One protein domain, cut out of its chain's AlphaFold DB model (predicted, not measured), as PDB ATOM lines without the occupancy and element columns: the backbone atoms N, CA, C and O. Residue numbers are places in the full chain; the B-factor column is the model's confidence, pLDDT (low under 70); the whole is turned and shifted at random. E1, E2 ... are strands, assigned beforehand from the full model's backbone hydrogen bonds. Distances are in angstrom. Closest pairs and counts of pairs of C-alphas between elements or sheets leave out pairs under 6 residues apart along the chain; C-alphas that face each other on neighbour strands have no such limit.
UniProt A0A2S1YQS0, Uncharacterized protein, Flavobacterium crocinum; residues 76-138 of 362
ATOM      1  N   PHE A  76     122.923 222.212 284.698       90.94
ATOM      2  CA  PHE A  76     123.478 222.436 283.375       90.94
ATOM      3  C   PHE A  76     122.539 223.347 282.591       90.94
ATOM      4  O   PHE A  76     121.317 223.178 282.610       90.94
ATOM      5  N   SER A  77     123.106 224.356 281.942       88.62
ATOM      6  CA  SER A  77     122.377 225.287 281.089       88.62
ATOM      7  C   SER A  77     123.273 225.768 279.959       88.62
ATOM      8  O   SER A  77     124.491 225.691 280.055       88.62
ATOM      9  N   GLN A  78     122.676 226.314 278.905       82.94
ATOM     10  CA  GLN A  78     123.418 226.821 277.742       82.94
ATOM     11  C   GLN A  78     124.355 228.001 278.080       82.94
ATOM     12  O   GLN A  78     125.318 228.272 277.374       82.94
ATOM     13  N   GLU A  79     124.093 228.721 279.175       82.94
ATOM     14  CA  GLU A  79     124.913 229.861 279.612       82.94
ATOM     15  C   GLU A  79     126.076 229.437 280.524       82.94
ATOM     16  O   GLU A  79     127.109 230.110 280.589       82.94
ATOM     17  N   GLY A  80     125.918 228.329 281.249       86.88
ATOM     18  CA  GLY A  80     126.865 227.925 282.277       86.88
ATOM     19  C   GLY A  80     126.419 226.734 283.112       86.88
ATOM     20  O   GLY A  80     125.327 226.180 282.947       86.88
ATOM     21  N   LEU A  81     127.275 226.405 284.070       90.75
ATOM     22  CA  LEU A  81     127.067 225.394 285.092       90.75
ATOM     23  C   LEU A  81     126.762 226.088 286.427       90.75
ATOM     24  O   LEU A  81     127.535 226.929 286.881       90.75
ATOM     25  N   GLU A  82     125.659 225.746 287.086       91.25
ATOM     26  CA  GLU A  82     125.350 226.227 288.436       91.25
ATOM     27  C   GLU A  82     125.632 225.137 289.462       91.25
ATOM     28  O   GLU A  82     125.103 224.029 289.368       91.25
ATOM     29  N   LEU A  83     126.451 225.455 290.462       87.38
ATOM     30  CA  LEU A  83     126.890 224.516 291.488       87.38
ATOM     31  C   LEU A  83     126.673 225.146 292.850       87.38
ATOM     32  O   LEU A  83     127.355 226.109 293.205       87.38
ATOM     33  N   ASN A  84     125.750 224.583 293.631       76.81
ATOM     34  CA  ASN A  84     125.426 225.079 294.974       76.81
ATOM     35  C   ASN A  84     125.166 226.598 294.988       76.81
ATOM     36  O   ASN A  84     125.758 227.311 295.797       76.81
ATOM     37  N   GLU A  85     124.321 227.077 294.068       79.06
ATOM     38  CA  GLU A  85     123.932 228.493 293.919       79.06
ATOM     39  C   GLU A  85     125.043 229.425 293.391       79.06
ATOM     40  O   GLU A  85     124.856 230.639 293.302       79.06
ATOM     41  N   ILE A  86     126.206 228.884 293.009       85.31
ATOM     42  CA  ILE A  86     127.265 229.632 292.324       85.31
ATOM     43  C   ILE A  86     127.202 229.316 290.836       85.31
ATOM     44  O   ILE A  86     127.340 228.163 290.434       85.31
ATOM     45  N   PHE A  87     127.028 230.353 290.023       88.94
ATOM     46  CA  PHE A  87     126.981 230.229 288.575       88.94
ATOM     47  C   PHE A  87     128.367 230.396 287.946       88.94
ATOM     48  O   PHE A  87     129.081 231.365 288.230       88.94
ATOM     49  N   TYR A  88     128.729 229.460 287.076       87.94
ATOM     50  CA  TYR A  88     129.975 229.439 286.326       87.94
ATOM     51  C   TYR A  88     129.653 229.530 284.838       87.94
ATOM     52  O   TYR A  88     129.155 228.582 284.237       87.94
ATOM     53  N   GLU A  89     129.937 230.685 284.241       83.88
ATOM     54  CA  GLU A  89     129.746 230.897 282.807       83.88
ATOM     55  C   GLU A  89     130.713 230.038 282.002       83.88
ATOM     56  O   GLU A  89     131.921 230.050 282.252       83.88
ATOM     57  N   TRP A  90     130.211 229.350 280.981       84.00
ATOM     58  CA  TRP A  90     131.051 228.437 280.215       84.00
ATOM     59  C   TRP A  90     132.228 229.100 279.504       84.00
ATOM     60  O   TRP A  90     133.282 228.490 279.379       84.00
ATOM     61  N   LYS A  91     132.081 230.360 279.074       73.25
ATOM     62  CA  LYS A  91     133.170 231.125 278.439       73.25
ATOM     63  C   LYS A  91     134.402 231.280 279.344       73.25
ATOM     64  O   LYS A  91     135.506 231.484 278.851       73.25
ATOM     65  N   ASP A  92     134.190 231.204 280.656       70.81
ATOM     66  CA  ASP A  92     135.211 231.356 281.692       70.81
ATOM     67  C   ASP A  92     135.646 229.996 282.278       70.81
ATOM     68  O   ASP A  92     136.586 229.943 283.078       70.81
ATOM     69  N   ILE A  93     134.949 228.912 281.916       76.44
ATOM     70  CA  ILE A  93     135.276 227.534 282.277       76.44
ATOM     71  C   ILE A  93     136.280 226.983 281.263       76.44
ATOM     72  O   ILE A  93     136.110 227.083 280.047       76.44
ATOM     73  N   ILE A  94     137.332 226.351 281.769       68.06
ATOM     74  CA  ILE A  94     138.369 225.716 280.964       68.06
ATOM     75  C   ILE A  94     138.492 224.251 281.387       68.06
ATOM     76  O   ILE A  94     138.524 223.956 282.579       68.06
ATOM     77  N   PHE A  95     138.567 223.353 280.402       69.56
ATOM     78  CA  PHE A  95     138.759 221.907 280.581       69.56
ATOM     79  C   PHE A  95     137.717 221.224 281.489       69.56
ATOM     80  O   PHE A  95     138.099 220.589 282.474       69.56
ATOM     81  N   PRO A  96     136.404 221.359 281.220       80.00
ATOM     82  CA  PRO A  96     135.416 220.610 281.974       80.00
ATOM     83  C   PRO A  96     135.458 219.130 281.589       80.00
ATOM     84  O   PRO A  96     135.292 218.783 280.424       80.00
ATOM     85  N   ARG A  97     135.683 218.257 282.572       80.06
ATOM     86  CA  ARG A  97     135.713 216.803 282.374       80.06
ATOM     87  C   ARG A  97     135.337 216.055 283.641       80.06
ATOM     88  O   ARG A  97     135.376 216.608 284.743       80.06
ATOM     89  N   VAL A  98     135.020 214.778 283.484       83.31
ATOM     90  CA  VAL A  98     134.902 213.854 284.608       83.31
ATOM     91  C   VAL A  98     136.247 213.175 284.805       83.31
ATOM     92  O   VAL A  98     136.801 212.629 283.864       83.31
ATOM     93  N   ILE A  99     136.780 213.240 286.018       74.94
ATOM     94  CA  ILE A  99     137.953 212.470 286.427       74.94
ATOM     95  C   ILE A  99     137.537 211.495 287.508       74.94
ATOM     96  O   ILE A  99     136.616 211.759 288.286       74.94
ATOM     97  N   SER A 100     138.271 210.405 287.623       74.31
ATOM     98  CA  SER A 100     138.130 209.528 288.763       74.31
ATOM     99  C   SER A 100     139.257 209.727 289.770       74.31
ATOM    100  O   SER A 100     140.370 210.139 289.441       74.31
ATOM    101  N   LYS A 101     138.959 209.464 291.039       70.56
ATOM    102  CA  LYS A 101     139.943 209.463 292.117       70.56
ATOM    103  C   LYS A 101     139.767 208.223 292.955       70.56
ATOM    104  O   LYS A 101     138.670 207.907 293.405       70.56
ATOM    105  N   THR A 102     140.868 207.538 293.215       65.81
ATOM    106  CA  THR A 102     140.872 206.444 294.175       65.81
ATOM    107  C   THR A 102     140.963 207.019 295.585       65.81
ATOM    108  O   THR A 102     142.005 207.540 295.993       65.81
ATOM    109  N   GLU A 103     139.877 206.929 296.351       59.72
ATOM    110  CA  GLU A 103     139.906 207.215 297.783       59.72
ATOM    111  C   GLU A 103     140.324 205.956 298.545       59.72
ATOM    112  O   GLU A 103     139.736 204.879 298.416       59.72
ATOM    113  N   HIS A 104     141.374 206.093 299.356       51.72
ATOM    114  CA  HIS A 104     141.896 205.000 300.160       51.72
ATOM    115  C   HIS A 104     141.537 205.185 301.633       51.72
ATOM    116  O   HIS A 104     142.081 206.039 302.347       51.72
ATOM    117  N   THR A 105     140.701 204.290 302.153       47.22
ATOM    118  CA  THR A 105     140.464 204.204 303.596       47.22
ATOM    119  C   THR A 105     141.557 203.365 304.254       47.22
ATOM    120  O   THR A 105     141.458 202.149 304.404       47.22
ATOM    121  N   ALA A 106     142.613 204.047 304.718       38.31
ATOM    122  CA  ALA A 106     143.793 203.442 305.361       38.31
ATOM    123  C   ALA A 106     143.473 202.479 306.525       38.31
ATOM    124  O   ALA A 106     144.259 201.592 306.829       38.31
ATOM    125  N   LYS A 107     142.312 202.634 307.170       38.41
ATOM    126  CA  LYS A 107     141.873 201.781 308.283       38.41
ATOM    127  C   LYS A 107     141.360 200.403 307.842       38.41
ATOM    128  O   LYS A 107     141.373 199.483 308.652       38.41
ATOM    129  N   TYR A 108     140.897 200.268 306.600       41.69
ATOM    130  CA  TYR A 108     140.234 199.056 306.110       41.69
ATOM    131  C   TYR A 108     140.923 198.429 304.893       41.69
ATOM    132  O   TYR A 108     140.455 197.403 304.419       41.69
ATOM    133  N   ASN A 109     142.027 199.019 304.409       49.47
ATOM    134  CA  ASN A 109     142.693 198.616 303.165       49.47
ATOM    135  C   ASN A 109     141.705 198.504 301.990       49.47
ATOM    136  O   ASN A 109     141.765 197.574 301.189       49.47
ATOM    137  N   LEU A 110     140.740 199.429 301.959       45.56
ATOM    138  CA  LEU A 110     139.722 199.531 300.926       45.56
ATOM    139  C   LEU A 110     140.013 200.783 300.103       45.56
ATOM    140  O   LEU A 110     139.970 201.905 300.624       45.56
ATOM    141  N   SER A 111     140.304 200.559 298.829       51.94
ATOM    142  CA  SER A 111     140.317 201.561 297.773       51.94
ATOM    143  C   SER A 111     138.977 201.525 297.055       51.94
ATOM    144  O   SER A 111     138.526 200.453 296.645       51.94
ATOM    145  N   TYR A 112     138.342 202.675 296.891       65.00
ATOM    146  CA  TYR A 112     137.145 202.786 296.071       65.00
ATOM    147  C   TYR A 112     137.289 203.968 295.114       65.00
ATOM    148  O   TYR A 112     137.946 204.962 295.428       65.00
ATOM    149  N   LYS A 113     136.759 203.794 293.903       69.06
ATOM    150  CA  LYS A 113     136.813 204.785 292.830       69.06
ATOM    151  C   LYS A 113     135.660 205.757 293.055       69.06
ATOM    152  O   LYS A 113     134.521 205.314 293.158       69.06
ATOM    153  N   GLU A 114     135.977 207.036 293.189       78.62
ATOM    154  CA  GLU A 114     134.998 208.117 293.248       78.62
ATOM    155  C   GLU A 114     135.114 208.986 291.995       78.62
ATOM    156  O   GLU A 114     136.226 209.304 291.567       78.62
ATOM    157  N   PHE A 115     133.987 209.408 291.425       82.06
ATOM    158  CA  PHE A 115     133.984 210.272 290.242       82.06
ATOM    159  C   PHE A 115     133.810 211.742 290.611       82.06
ATOM    160  O   PHE A 115     133.046 212.101 291.510       82.06
ATOM    161  N   TYR A 116     134.521 212.610 289.900       83.38
ATOM    162  CA  TYR A 116     134.541 214.047 290.119       83.38
ATOM    163  C   TYR A 116     134.369 214.800 288.804       83.38
ATOM    164  O   TYR A 116     135.122 214.593 287.861       83.38
ATOM    165  N   LEU A 117     133.444 215.754 288.773       88.00
ATOM    166  CA  LEU A 117     133.399 216.787 287.751       88.00
ATOM    167  C   LEU A 117     134.456 217.829 288.109       88.00
ATOM    168  O   LEU A 117     134.389 218.434 289.184       88.00
ATOM    169  N   THR A 118     135.428 218.028 287.225       83.75
ATOM    170  CA  THR A 118     136.507 219.000 287.398       83.75
ATOM    171  C   THR A 118     136.532 219.996 286.253       83.75
ATOM    172  O   THR A 118     136.224 219.655 285.113       83.75
ATOM    173  N   PHE A 119     136.885 221.237 286.565       81.62
ATOM    174  CA  PHE A 119     137.161 222.274 285.580       81.62
ATOM    175  C   PHE A 119     137.972 223.412 286.198       81.62
ATOM    176  O   PHE A 119     137.994 223.598 287.415       81.62
ATOM    177  N   VAL A 120     138.615 224.227 285.368       69.44
ATOM    178  CA  VAL A 120     139.321 225.438 285.794       69.44
ATOM    179  C   VAL A 120     138.439 226.658 285.555       69.44
ATOM    180  O   VAL A 120     137.973 226.892 284.446       69.44
ATOM    181  N   TYR A 121     138.239 227.476 286.583       72.56
ATOM    182  CA  TYR A 121     137.525 228.748 286.497       72.56
ATOM    183  C   TYR A 121     138.334 229.849 287.181       72.56
ATOM    184  O   TYR A 121     138.662 229.742 288.365       72.56
ATOM    185  N   LYS A 122     138.675 230.918 286.445       72.50
ATOM    186  CA  LYS A 122     139.488 232.051 286.947       72.50
ATOM    187  C   LYS A 122     140.729 231.590 287.737       72.50
ATOM    188  O   LYS A 122     140.938 232.010 288.875       72.50
ATOM    189  N   GLN A 123     141.527 230.703 287.129       52.19
ATOM    190  CA  GLN A 123     142.755 230.123 287.711       52.19
ATOM    191  C   GLN A 123     142.523 229.309 288.996       52.19
ATOM    192  O   GLN A 123     143.394 229.211 289.860       52.19
ATOM    193  N   LYS A 124     141.327 228.742 289.169       58.72
ATOM    194  CA  LYS A 124     141.023 227.813 290.257       58.72
ATOM    195  C   LYS A 124     140.418 226.546 289.694       58.72
ATOM    196  O   LYS A 124     139.408 226.614 289.004       58.72
ATOM    197  N   THR A 125     140.991 225.407 290.056       72.75
ATOM    198  CA  THR A 125     140.363 224.108 289.828       72.75
ATOM    199  C   THR A 125     139.166 223.969 290.761       72.75
ATOM    200  O   THR A 125     139.304 224.058 291.986       72.75
ATOM    201  N   ILE A 126     137.993 223.791 290.175       81.38
ATOM    202  CA  ILE A 126     136.747 223.457 290.848       81.38
ATOM    203  C   ILE A 126     136.551 221.958 290.696       81.38
ATOM    204  O   ILE A 126     136.680 221.433 289.597       81.38
ATOM    205  N   GLU A 127     136.249 221.279 291.797       85.25
ATOM    206  CA  GLU A 127     136.004 219.841 291.805       85.25
ATOM    207  C   GLU A 127     134.751 219.518 292.591       85.25
ATOM    208  O   GLU A 127     134.550 220.023 293.702       85.25
ATOM    209  N   ILE A 128     133.922 218.655 292.016       85.75
ATOM    210  CA  ILE A 128     132.650 218.250 292.597       85.75
ATOM    211  C   ILE A 128     132.516 216.754 292.472       85.75
ATOM    212  O   ILE A 128     132.556 216.217 291.373       85.75
ATOM    213  N   LYS A 129     132.325 216.097 293.609       85.12
ATOM    214  CA  LYS A 129     132.080 214.666 293.663       85.12
ATOM    215  C   LYS A 129     130.717 214.349 293.045       85.12
ATOM    216  O   LYS A 129     129.694 214.816 293.543       85.12
ATOM    217  N   ILE A 130     130.726 213.577 291.967       85.94
ATOM    218  CA  ILE A 130     129.542 213.192 291.193       85.94
ATOM    219  C   ILE A 130     128.743 212.120 291.930       85.94
ATOM    220  O   ILE A 130     127.524 212.208 291.955       85.94
ATOM    221  N   ASP A 131     129.408 211.183 292.613       78.62
ATOM    222  CA  ASP A 131     128.748 210.067 293.322       78.62
ATOM    223  C   ASP A 131     127.776 210.507 294.431       78.62
ATOM    224  O   ASP A 131     126.963 209.722 294.918       78.62
ATOM    225  N   ASP A 132     127.871 211.763 294.871       80.94
ATOM    226  CA  ASP A 132     126.939 212.354 295.831       80.94
ATOM    227  C   ASP A 132     125.566 212.687 295.187       80.94
ATOM    228  O   ASP A 132     124.592 212.978 295.891       80.94
ATOM    229  N   TYR A 133     125.467 212.631 293.857       85.88
ATOM    230  CA  TYR A 133     124.289 212.936 293.042       85.88
ATOM    231  C   TYR A 133     123.691 211.655 292.437       85.88
ATOM    232  O   TYR A 133     124.358 210.634 292.314       85.88
ATOM    233  N   ASP A 134     122.398 211.681 292.101       80.56
ATOM    234  CA  ASP A 134     121.696 210.532 291.493       80.56
ATOM    235  C   ASP A 134     121.934 210.498 289.973       80.56
ATOM    236  O   ASP A 134     121.013 210.719 289.191       80.56
ATOM    237  N   VAL A 135     123.198 210.347 289.575       85.44
ATOM    238  CA  VAL A 135     123.659 210.442 288.182       85.44
ATOM    239  C   VAL A 135     124.900 209.573 287.976       85.44
ATOM    240  O   VAL A 135     125.724 209.432 288.883       85.44
ATOM    241  N   SER A 136     125.038 208.976 286.796       83.75
ATOM    242  CA  SER A 136     126.229 208.203 286.422       83.75
ATOM    243  C   SER A 136     127.344 209.078 285.834       83.75
ATOM    244  O   SER A 136     127.115 210.209 285.404       83.75
ATOM    245  N   GLU A 137     128.568 208.540 285.780       82.31
ATOM    246  CA  GLU A 137     129.692 209.173 285.071       82.31
ATOM    247  C   GLU A 137     129.323 209.498 283.616       82.31
ATOM    248  O   GLU A 137     129.510 210.632 283.175       82.31
ATOM    249  N   ASN A 138     128.764 208.520 282.897       80.50
ATOM    250  CA  ASN A 138     128.419 208.661 281.483       80.50
ATOM    251  C   ASN A 138     127.373 209.755 281.265       80.50
ATOM    252  O   ASN A 138     127.555 210.596 280.393       80.50
TER     253      ASN A 138
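Overview. This is residues 76 to 138 of the 362 residues of an uncharacterized protein of Flavobacterium crocinum (UniProt A0A2S1YQS0). A long, narrow, strongly twisted antiparallel hairpin, E3 and E4, makes the longest axis, and a third strand, E5, folds back along the second half of E4 and widens one end into a three-stranded sheet. A separate small hairpin, E1 and E2, sits near that wider end, while the turn between E3 and E4 makes the far tip; a tail without a named element, residues 130 to 138, follows E5. The printed part has 63 residues with no named helix and five named strands, E1 to E5 along the chain, and its class is all strand. The larger sheet has the order E3, E4, E5 and the smaller one E1, E2, both antiparallel. The whole is loose, with a radius of gyration of the C-alphas of 13.8 A, and elongated, spanning 43 by 26 by 21 A.

Arrangement. E1, residues 80 to 83, and E2, residues 86 to 89, form a hairpin and are antiparallel at 161 degrees; the C-alphas of Gly 80 and Glu 89, which face each other, are 4.2 A apart, and N 81 is 2.9 A from O 88, within hydrogen-bond range. E2 and E3, residues 93 to 105, meet only through their link. E3 bends by 60 degrees at residue 97. E3 and E4, residues 110 to 121, form a hairpin, antiparallel at 160 degrees, with N 99 to O 116 at 2.8 A and N 105 to O 110 at 2.9 A. E4 and E5, residues 124 to 129, form another hairpin, antiparallel at 140 degrees, with N 119 to O 126 at 3.0 A. The strands E3, E4 and E5 make a meander, each strand the antiparallel neighbour of the one before; E3 and E5 are its edge strands, and the sheet is strongly twisted. The closest C-alphas of E2 and E4 are those of Tyr 88 and Tyr 121, 7.6 A apart. E1 is only just apart from E3, at 8.4 A, and E2 is apart from E5.

Along the chain. E1 begins at C-alpha 80, (126.865, 227.925, 282.277), and measures 9.8 A; E2 measures 9.9 A. E3 is 32.0 A long and E4 32.7 A, the latter beginning at C-alpha 110, (139.722, 199.531, 300.926). E5 is 16.3 A long and ends at C-alpha 129, (132.080, 214.666, 293.663).

Size, cuts and confidence. The two C-alphas farthest apart are those of Gln 78 and Lys 107, at 43.6 A. The printed part has no cut, and its four links between strands are tight. The mean pLDDT of the printed part is 74.8; residues 94 to 95, 102 to 113, 120 and 123 to 124 are under 70.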